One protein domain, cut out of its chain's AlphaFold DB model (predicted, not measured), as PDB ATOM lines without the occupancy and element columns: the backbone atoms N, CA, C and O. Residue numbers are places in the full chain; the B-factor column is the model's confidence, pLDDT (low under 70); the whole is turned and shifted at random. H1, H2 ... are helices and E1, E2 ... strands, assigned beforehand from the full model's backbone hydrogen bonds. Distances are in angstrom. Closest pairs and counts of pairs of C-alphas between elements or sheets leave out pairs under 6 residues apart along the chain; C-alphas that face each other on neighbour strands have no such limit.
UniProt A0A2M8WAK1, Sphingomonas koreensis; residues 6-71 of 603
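Overview. This is residues 6 to 71 of the 603 residues of a protein of Sphingomonas koreensis (UniProt A0A2M8WAK1). A helical hairpin: long H1 and shorter H2 fold back on each other as a narrow V, touching only towards the turn, with small strand E1 near the far end of H1. The 66 printed residues run E1, H1, H2, mostly helix. The outline is a rod of 51 by 18 by 14 A, only just loose and close to extended, with a radius of gyration of the C-alphas of 16.1 A.

Along the chain. Find C-alpha 6 at (46.816, 13.435, 19.401), where E1, residues 6 to 8, begins. H1, residues 15 to 44, runs 42.5 A. H2, residues 50 to 67, runs 26.1 A to C-alpha 67 at (27.587, 10.865, 8.322).

Arrangement. Residues 36 to 44 of H1 touch residues 50 to 57 of H2; the closest C-alphas, of Phe 44 and Val 53, are 7.7 A apart. This hairpin has a steep tilt of 42 degrees, opposite ways. In both helices every O i to N i+4 pair is within hydrogen-bond range. E1 and H1 are near each other; E1 and H2 are apart. Residues 7 to 8 of E1 pair antiparallel with residues 11 to 12.

Size, cuts and confidence. The printed part has no cut and no long link. Mean pLDDT of the printed part is 72.1; look for values under 70 at residues 33, 37 and 40 to 69.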
ATOM      1  N   TRP A   6      47.985  14.146  19.922       90.81
ATOM      2  CA  TRP A   6      46.816  13.435  19.401       90.81
ATOM      3  C   TRP A   6      45.804  13.160  20.500       90.81
ATOM      4  O   TRP A   6      46.180  12.782  21.603       90.81
ATOM      5  N   TYR A   7      44.515  13.294  20.189       86.75
ATOM      6  CA  TYR A   7      43.436  13.120  21.155       86.75
ATOM      7  C   TYR A   7      42.295  12.260  20.607       86.75
ATOM      8  O   TYR A   7      41.861  12.408  19.458       86.75
ATOM      9  N   SER A   8      41.741  11.414  21.475       84.56
ATOM     10  CA  SER A   8      40.526  10.630  21.234       84.56
ATOM     11  C   SER A   8      39.607  10.733  22.448       84.56
ATOM     12  O   SER A   8      40.046  10.543  23.579       84.56
ATOM     13  N   LYS A   9      38.328  11.076  22.232       81.75
ATOM     14  CA  LYS A   9      37.337  11.304  23.309       81.75
ATOM     15  C   LYS A   9      37.846  12.215  24.450       81.75
ATOM     16  O   LYS A   9      37.537  11.987  25.612       81.75
ATOM     17  N   GLY A  10      38.646  13.233  24.118       77.50
ATOM     18  CA  GLY A  10      39.169  14.211  25.082       77.50
ATOM     19  C   GLY A  10      40.424  13.787  25.853       77.50
ATOM     20  O   GLY A  10      40.941  14.591  26.618       77.50
ATOM     21  N   ARG A  11      40.952  12.574  25.642       85.56
ATOM     22  CA  ARG A  11      42.207  12.109  26.256       85.56
ATOM     23  C   ARG A  11      43.328  12.087  25.226       85.56
ATOM     24  O   ARG A  11      43.071  11.768  24.063       85.56
ATOM     25  N   GLU A  12      44.540  12.445  25.645       89.94
ATOM     26  CA  GLU A  12      45.738  12.299  24.814       89.94
ATOM     27  C   GLU A  12      45.997  10.809  24.561       89.94
ATOM     28  O   GLU A  12      45.814   9.985  25.459       89.94
ATOM     29  N   VAL A  13      46.343  10.455  23.325       88.88
ATOM     30  CA  VAL A  13      46.502   9.060  22.894       88.88
ATOM     31  C   VAL A  13      47.890   8.800  22.328       88.88
ATOM     32  O   VAL A  13      48.487   9.665  21.685       88.88
ATOM     33  N   SER A  14      48.396   7.587  22.548       89.50
ATOM     34  CA  SER A  14      49.691   7.160  22.024       89.50
ATOM     35  C   SER A  14      49.616   6.807  20.533       89.50
ATOM     36  O   SER A  14      48.548   6.554  19.972       89.50
ATOM     37  N   SER A  15      50.777   6.710  19.879       87.31
ATOM     38  CA  SER A  15      50.888   6.206  18.501       87.31
ATOM     39  C   SER A  15      50.269   4.810  18.327       87.31
ATOM     40  O   SER A  15      49.635   4.534  17.307       87.31
ATOM     41  N   ALA A  16      50.405   3.939  19.335       86.50
ATOM     42  CA  ALA A  16      49.832   2.596  19.314       86.50
ATOM     43  C   ALA A  16      48.294   2.632  19.325       86.50
ATOM     44  O   ALA A  16      47.657   1.896  18.572       86.50
ATOM     45  N   ASP A  17      47.701   3.546  20.095       85.81
ATOM     46  CA  ASP A  17      46.246   3.726  20.156       85.81
ATOM     47  C   ASP A  17      45.678   4.248  18.830       85.81
ATOM     48  O   ASP A  17      44.607   3.818  18.392       85.81
ATOM     49  N   ILE A  18      46.406   5.147  18.156       87.12
ATOM     50  CA  ILE A  18      46.054   5.616  16.807       87.12
ATOM     51  C   ILE A  18      46.050   4.429  15.841       87.12
ATOM     52  O   ILE A  18      45.064   4.217  15.133       87.12
ATOM     53  N   ALA A  19      47.117   3.624  15.837       86.75
ATOM     54  CA  ALA A  19      47.224   2.453  14.970       86.75
ATOM     55  C   ALA A  19      46.104   1.431  15.237       86.75
ATOM     56  O   ALA A  19      45.490   0.924  14.293       86.75
ATOM     57  N   PHE A  20      45.779   1.184  16.510       85.44
ATOM     58  CA  PHE A  20      44.681   0.310  16.915       85.44
ATOM     59  C   PHE A  20      43.324   0.830  16.419       85.44
ATOM     60  O   PHE A  20      42.573   0.097  15.771       85.44
ATOM     61  N   ALA A  21      43.032   2.118  16.630       84.31
ATOM     62  CA  ALA A  21      41.792   2.742  16.170       84.31
ATOM     63  C   ALA A  21      41.641   2.695  14.638       84.31
ATOM     64  O   ALA A  21      40.533   2.509  14.122       84.31
ATOM     65  N   LEU A  22      42.746   2.847  13.902       85.81
ATOM     66  CA  LEU A  22      42.766   2.727  12.445       85.81
ATOM     67  C   LEU A  22      42.546   1.277  11.986       85.81
ATOM     68  O   LEU A  22      41.811   1.044  11.023       85.81
ATOM     69  N   ALA A  23      43.139   0.295  12.670       85.12
ATOM     70  CA  ALA A  23      42.947  -1.124  12.373       85.12
ATOM     71  C   ALA A  23      41.489  -1.565  12.593       85.12
ATOM     72  O   ALA A  23      40.899  -2.197  11.711       85.12
ATOM     73  N   GLU A  24      40.889  -1.159  13.716       84.38
ATOM     74  CA  GLU A  24      39.480  -1.398  14.048       84.38
ATOM     75  C   GLU A  24      38.554  -0.887  12.930       84.38
ATOM     76  O   GLU A  24      37.702  -1.623  12.420       84.38
ATOM     77  N   LYS A  25      38.772   0.351  12.465       81.12
ATOM     78  CA  LYS A  25      37.939   0.948  11.412       81.12
ATOM     79  C   LYS A  25      38.052   0.242  10.069       81.12
ATOM     80  O   LYS A  25      37.050   0.070   9.379       81.12
ATOM     81  N   ARG A  26      39.235  -0.251   9.704       79.94
ATOM     82  CA  ARG A  26      39.388  -1.056   8.479       79.94
ATOM     83  C   ARG A  26      38.633  -2.375   8.560       79.94
ATOM     84  O   ARG A  26      38.027  -2.779   7.565       79.94
ATOM     85  N   ALA A  27      38.672  -3.047   9.711       82.12
ATOM     86  CA  ALA A  27      37.932  -4.287   9.916       82.12
ATOM     87  C   ALA A  27      36.422  -4.050   9.759       82.12
ATOM     88  O   ALA A  27      35.747  -4.783   9.031       82.12
ATOM     89  N   GLU A  28      35.918  -2.963  10.348       80.31
ATOM     90  CA  GLU A  28      34.527  -2.544  10.213       80.31
ATOM     91  C   GLU A  28      34.153  -2.225   8.754       80.31
ATOM     92  O   GLU A  28      33.181  -2.778   8.234       80.31
ATOM     93  N   LYS A  29      34.958  -1.416   8.053       74.06
ATOM     94  CA  LYS A  29      34.757  -1.093   6.631       74.06
ATOM     95  C   LYS A  29      34.729  -2.345   5.756       74.06
ATOM     96  O   LYS A  29      33.857  -2.482   4.900       74.06
ATOM     97  N   LYS A  30      35.642  -3.298   5.985       77.94
ATOM     98  CA  LYS A  30      35.681  -4.574   5.250       77.94
ATOM     99  C   LYS A  30      34.415  -5.399   5.495       77.94
ATOM    100  O   LYS A  30      33.865  -5.944   4.539       77.94
ATOM    101  N   LYS A  31      33.931  -5.454   6.743       81.31
ATOM    102  CA  LYS A  31      32.675  -6.130   7.107       81.31
ATOM    103  C   LYS A  31      31.474  -5.474   6.420       81.31
ATOM    104  O   LYS A  31      30.698  -6.175   5.778       81.31
ATOM    105  N   ARG A  32      31.360  -4.142   6.475       74.50
ATOM    106  CA  ARG A  32      30.277  -3.376   5.831       74.50
ATOM    107  C   ARG A  32      30.282  -3.530   4.312       74.50
ATOM    108  O   ARG A  32      29.252  -3.836   3.725       74.50
ATOM    109  N   ALA A  33      31.445  -3.389   3.677       69.12
ATOM    110  CA  ALA A  33      31.582  -3.555   2.233       69.12
ATOM    111  C   ALA A  33      31.218  -4.973   1.771       69.12
ATOM    112  O   ALA A  33      30.713  -5.136   0.665       69.12
ATOM    113  N   ARG A  34      31.470  -5.997   2.598       79.56
ATOM    114  CA  ARG A  34      31.019  -7.367   2.331       79.56
ATOM    115  C   ARG A  34      29.492  -7.469   2.381       79.56
ATOM    116  O   ARG A  34      28.908  -7.854   1.377       79.56
ATOM    117  N   VAL A  35      28.867  -7.019   3.472       82.12
ATOM    118  CA  VAL A  35      27.399  -7.042   3.636       82.12
ATOM    119  C   VAL A  35      26.697  -6.278   2.512       82.12
ATOM    120  O   VAL A  35      25.756  -6.780   1.909       82.12
ATOM    121  N   LEU A  36      27.180  -5.080   2.170       70.88
ATOM    122  CA  LEU A  36      26.584  -4.275   1.106       70.88
ATOM    123  C   LEU A  36      26.759  -4.920  -0.276       70.88
ATOM    124  O   LEU A  36      25.854  -4.844  -1.102       70.88
ATOM    125  N   ARG A  37      27.901  -5.572  -0.541       69.88
ATOM    126  CA  ARG A  37      28.086  -6.349  -1.777       69.88
ATOM    127  C   ARG A  37      27.108  -7.509  -1.851       69.88
ATOM    128  O   ARG A  37      26.525  -7.683  -2.907       69.88
ATOM    129  N   GLU A  38      26.907  -8.246  -0.764       79.31
ATOM    130  CA  GLU A  38      25.956  -9.363  -0.702       79.31
ATOM    131  C   GLU A  38      24.513  -8.875  -0.925       79.31
ATOM    132  O   GLU A  38      23.820  -9.385  -1.802       79.31
ATOM    133  N   GLN A  39      24.089  -7.813  -0.226       74.94
ATOM    134  CA  GLN A  39      22.763  -7.201  -0.389       74.94
ATOM    135  C   GLN A  39      22.527  -6.672  -1.810       74.94
ATOM    136  O   GLN A  39      21.448  -6.844  -2.375       74.94
ATOM    137  N   MET A  40      23.532  -6.033  -2.412       64.06
ATOM    138  CA  MET A  40      23.427  -5.490  -3.767       64.06
ATOM    139  C   MET A  40      23.530  -6.592  -4.827       64.06
ATOM    140  O   MET A  40      22.771  -6.568  -5.782       64.06
ATOM    141  N   GLN A  41      24.392  -7.599  -4.670       65.69
ATOM    142  CA  GLN A  41      24.429  -8.760  -5.570       65.69
ATOM    143  C   GLN A  41      23.106  -9.532  -5.555       65.69
ATOM    144  O   GLN A  41      22.669  -9.995  -6.606       65.69
ATOM    145  N   ALA A  42      22.440  -9.614  -4.399       68.88
ATOM    146  CA  ALA A  42      21.098 -10.174  -4.294       68.88
ATOM    147  C   ALA A  42      20.046  -9.318  -5.024       68.88
ATOM    148  O   ALA A  42      19.203  -9.867  -5.725       68.88
ATOM    149  N   ARG A  43      20.122  -7.981  -4.924       63.00
ATOM    150  CA  ARG A  43      19.203  -7.046  -5.610       63.00
ATOM    151  C   ARG A  43      19.434  -6.931  -7.124       63.00
ATOM    152  O   ARG A  43      18.476  -6.777  -7.866       63.00
ATOM    153  N   PHE A  44      20.683  -7.009  -7.584       56.41
ATOM    154  CA  PHE A  44      21.088  -6.738  -8.973       56.41
ATOM    155  C   PHE A  44      21.314  -7.990  -9.824       56.41
ATOM    156  O   PHE A  44      21.731  -7.880 -10.974       56.41
ATOM    157  N   LYS A  45      20.976  -9.179  -9.314       57.41
ATOM    158  CA  LYS A  45      20.928 -10.423 -10.104       57.41
ATOM    159  C   LYS A  45      19.941 -10.349 -11.294       57.41
ATOM    160  O   LYS A  45      19.920 -11.271 -12.100       57.41
ATOM    161  N   ALA A  46      19.166  -9.263 -11.407       54.28
ATOM    162  CA  ALA A  46      18.202  -8.984 -12.470       54.28
ATOM    163  C   ALA A  46      18.639  -7.919 -13.508       54.28
ATOM    164  O   ALA A  46      18.044  -7.867 -14.577       54.28
ATOM    165  N   GLU A  47      19.664  -7.090 -13.264       54.38
ATOM    166  CA  GLU A  47      20.015  -5.977 -14.169       54.38
ATOM    167  C   GLU A  47      21.506  -5.989 -14.527       54.38
ATOM    168  O   GLU A  47      22.383  -5.788 -13.685       54.38
ATOM    169  N   ALA A  48      21.793  -6.215 -15.811       52.38
ATOM    170  CA  ALA A  48      23.098  -6.554 -16.385       52.38
ATOM    171  C   ALA A  48      24.205  -5.471 -16.306       52.38
ATOM    172  O   ALA A  48      25.246  -5.602 -16.948       52.38
ATOM    173  N   ASP A  49      24.046  -4.408 -15.514       57.84
ATOM    174  CA  ASP A  49      24.907  -3.219 -15.556       57.84
ATOM    175  C   ASP A  49      25.823  -3.085 -14.319       57.84
ATOM    176  O   ASP A  49      25.857  -2.075 -13.605       57.84
ATOM    177  N   HIS A  50      26.641  -4.119 -14.075       52.28
ATOM    178  CA  HIS A  50      27.563  -4.234 -12.930       52.28
ATOM    179  C   HIS A  50      28.444  -2.990 -12.670       52.28
ATOM    180  O   HIS A  50      28.840  -2.725 -11.529       52.28
ATOM    181  N   ARG A  51      28.756  -2.194 -13.705       55.19
ATOM    182  CA  ARG A  51      29.560  -0.965 -13.572       55.19
ATOM    183  C   ARG A  51      28.799   0.172 -12.885       55.19
ATOM    184  O   ARG A  51      29.384   0.844 -12.030       55.19
ATOM    185  N   LYS A  52      27.517   0.370 -13.214       55.84
ATOM    186  CA  LYS A  52      26.659   1.400 -12.594       55.84
ATOM    187  C   LYS A  52      26.385   1.057 -11.131       55.84
ATOM    188  O   LYS A  52      26.541   1.913 -10.262       55.84
ATOM    189  N   VAL A  53      26.137  -0.224 -10.853       57.34
ATOM    190  CA  VAL A  53      25.977  -0.767  -9.496       57.34
ATOM    191  C   VAL A  53      27.219  -0.496  -8.646       57.34
ATOM    192  O   VAL A  53      27.124   0.059  -7.553       57.34
ATOM    193  N   GLY A  54      28.415  -0.793  -9.165       56.81
ATOM    194  CA  GLY A  54      29.665  -0.530  -8.449       56.81
ATOM    195  C   GLY A  54      29.890   0.954  -8.128       56.81
ATOM    196  O   GLY A  54      30.374   1.279  -7.042       56.81
ATOM    197  N   ALA A  55      29.537   1.862  -9.043       56.81
ATOM    198  CA  ALA A  55      29.653   3.305  -8.823       56.81
ATOM    199  C   ALA A  55      28.645   3.824  -7.782       56.81
ATOM    200  O   ALA A  55      29.029   4.607  -6.908       56.81
ATOM    201  N   ALA A  56      27.398   3.347  -7.830       58.09
ATOM    202  CA  ALA A  56      26.356   3.678  -6.860       58.09
ATOM    203  C   ALA A  56      26.712   3.187  -5.447       58.09
ATOM    204  O   ALA A  56      26.608   3.955  -4.495       58.09
ATOM    205  N   ILE A  57      27.246   1.965  -5.318       59.81
ATOM    206  CA  ILE A  57      27.755   1.424  -4.044       59.81
ATOM    207  C   ILE A  57      28.841   2.329  -3.468       59.81
ATOM    208  O   ILE A  57      28.768   2.717  -2.306       59.81
ATOM    209  N   ARG A  58      29.845   2.700  -4.277       62.78
ATOM    210  CA  ARG A  58      30.920   3.595  -3.818       62.78
ATOM    211  C   ARG A  58      30.366   4.948  -3.376       62.78
ATOM    212  O   ARG A  58      30.825   5.489  -2.379       62.78
ATOM    213  N   ARG A  59      29.360   5.482  -4.077       65.75
ATOM    214  CA  ARG A  59      28.698   6.741  -3.705       65.75
ATOM    215  C   ARG A  59      27.944   6.632  -2.378       65.75
ATOM    216  O   ARG A  59      28.195   7.460  -1.512       65.75
ATOM    217  N   ALA A  60      27.111   5.608  -2.207       64.75
ATOM    218  CA  ALA A  60      26.339   5.387  -0.986       64.75
ATOM    219  C   ALA A  60      27.245   5.144   0.233       64.75
ATOM    220  O   ALA A  60      27.036   5.731   1.290       64.75
ATOM    221  N   VAL A  61      28.311   4.352   0.064       62.91
ATOM    222  CA  VAL A  61      29.319   4.134   1.113       62.91
ATOM    223  C   VAL A  61      29.994   5.448   1.499       62.91
ATOM    224  O   VAL A  61      30.092   5.733   2.685       62.91
ATOM    225  N   ARG A  62      30.388   6.293   0.534       65.62
ATOM    226  CA  ARG A  62      30.982   7.612   0.828       65.62
ATOM    227  C   ARG A  62      30.036   8.527   1.601       65.62
ATOM    228  O   ARG A  62      30.488   9.288   2.450       65.62
ATOM    229  N   GLU A  63      28.753   8.513   1.266       65.81
ATOM    230  CA  GLU A  63      27.744   9.369   1.893       65.81
ATOM    231  C   GLU A  63      27.444   8.921   3.329       65.81
ATOM    232  O   GLU A  63      27.439   9.739   4.247       65.81
ATOM    233  N   GLN A  64      27.359   7.611   3.557       62.97
ATOM    234  CA  GLN A  64      27.235   7.042   4.898       62.97
ATOM    235  C   GLN A  64      28.522   7.230   5.726       62.97
ATOM    236  O   GLN A  64      28.463   7.560   6.910       62.97
ATOM    237  N   GLU A  65      29.702   7.078   5.115       60.22
ATOM    238  CA  GLU A  65      30.994   7.347   5.759       60.22
ATOM    239  C   GLU A  65      31.119   8.813   6.181       60.22
ATOM    240  O   GLU A  65      31.678   9.066   7.243       60.22
ATOM    241  N   ARG A  66      30.566   9.772   5.416       64.44
ATOM    242  CA  ARG A  66      30.484  11.190   5.820       64.44
ATOM    243  C   ARG A  66      29.646  11.392   7.081       64.44
ATOM    244  O   ARG A  66      30.057  12.161   7.941       64.44
ATOM    245  N   GLN A  67      28.512  10.704   7.195       63.31
ATOM    246  CA  GLN A  67      27.587  10.865   8.322       63.31
ATOM    247  C   GLN A  67      28.120  10.260   9.633       63.31
ATOM    248  O   GLN A  67      27.830  10.779  10.705       63.31
ATOM    249  N   PHE A  68      28.944   9.205   9.565       58.78
ATOM    250  CA  PHE A  68      29.470   8.494  10.743       58.78
ATOM    251  C   PHE A  68      31.002   8.580  10.888       58.78
ATOM    252  O   PHE A  68      31.639   7.635  11.373       58.78
ATOM    253  N   ARG A  69      31.625   9.690  10.459       68.81
ATOM    254  CA  ARG A  69      33.090   9.854  10.511       68.81
ATOM    255  C   ARG A  69      33.613   9.754  11.945       68.81
ATOM    256  O   ARG A  69      33.448  10.668  12.748       68.81
ATOM    257  N   LYS A  70      34.346   8.677  12.252       74.44
ATOM    258  CA  LYS A  70      35.223   8.649  13.433       74.44
ATOM    259  C   LYS A  70      36.449   9.490  13.107       74.44
ATOM    260  O   LYS A  70      37.203   9.164  12.189       74.44
ATOM    261  N   THR A  71      36.635  10.563  13.859       83.38
ATOM    262  CA  THR A  71      37.780  11.456  13.714       83.38
ATOM    263  C   THR A  71      38.748  11.297  14.873       83.38
ATOM    264  O   THR A  71      38.320  11.148  16.017       83.38
TER     265      THR A  71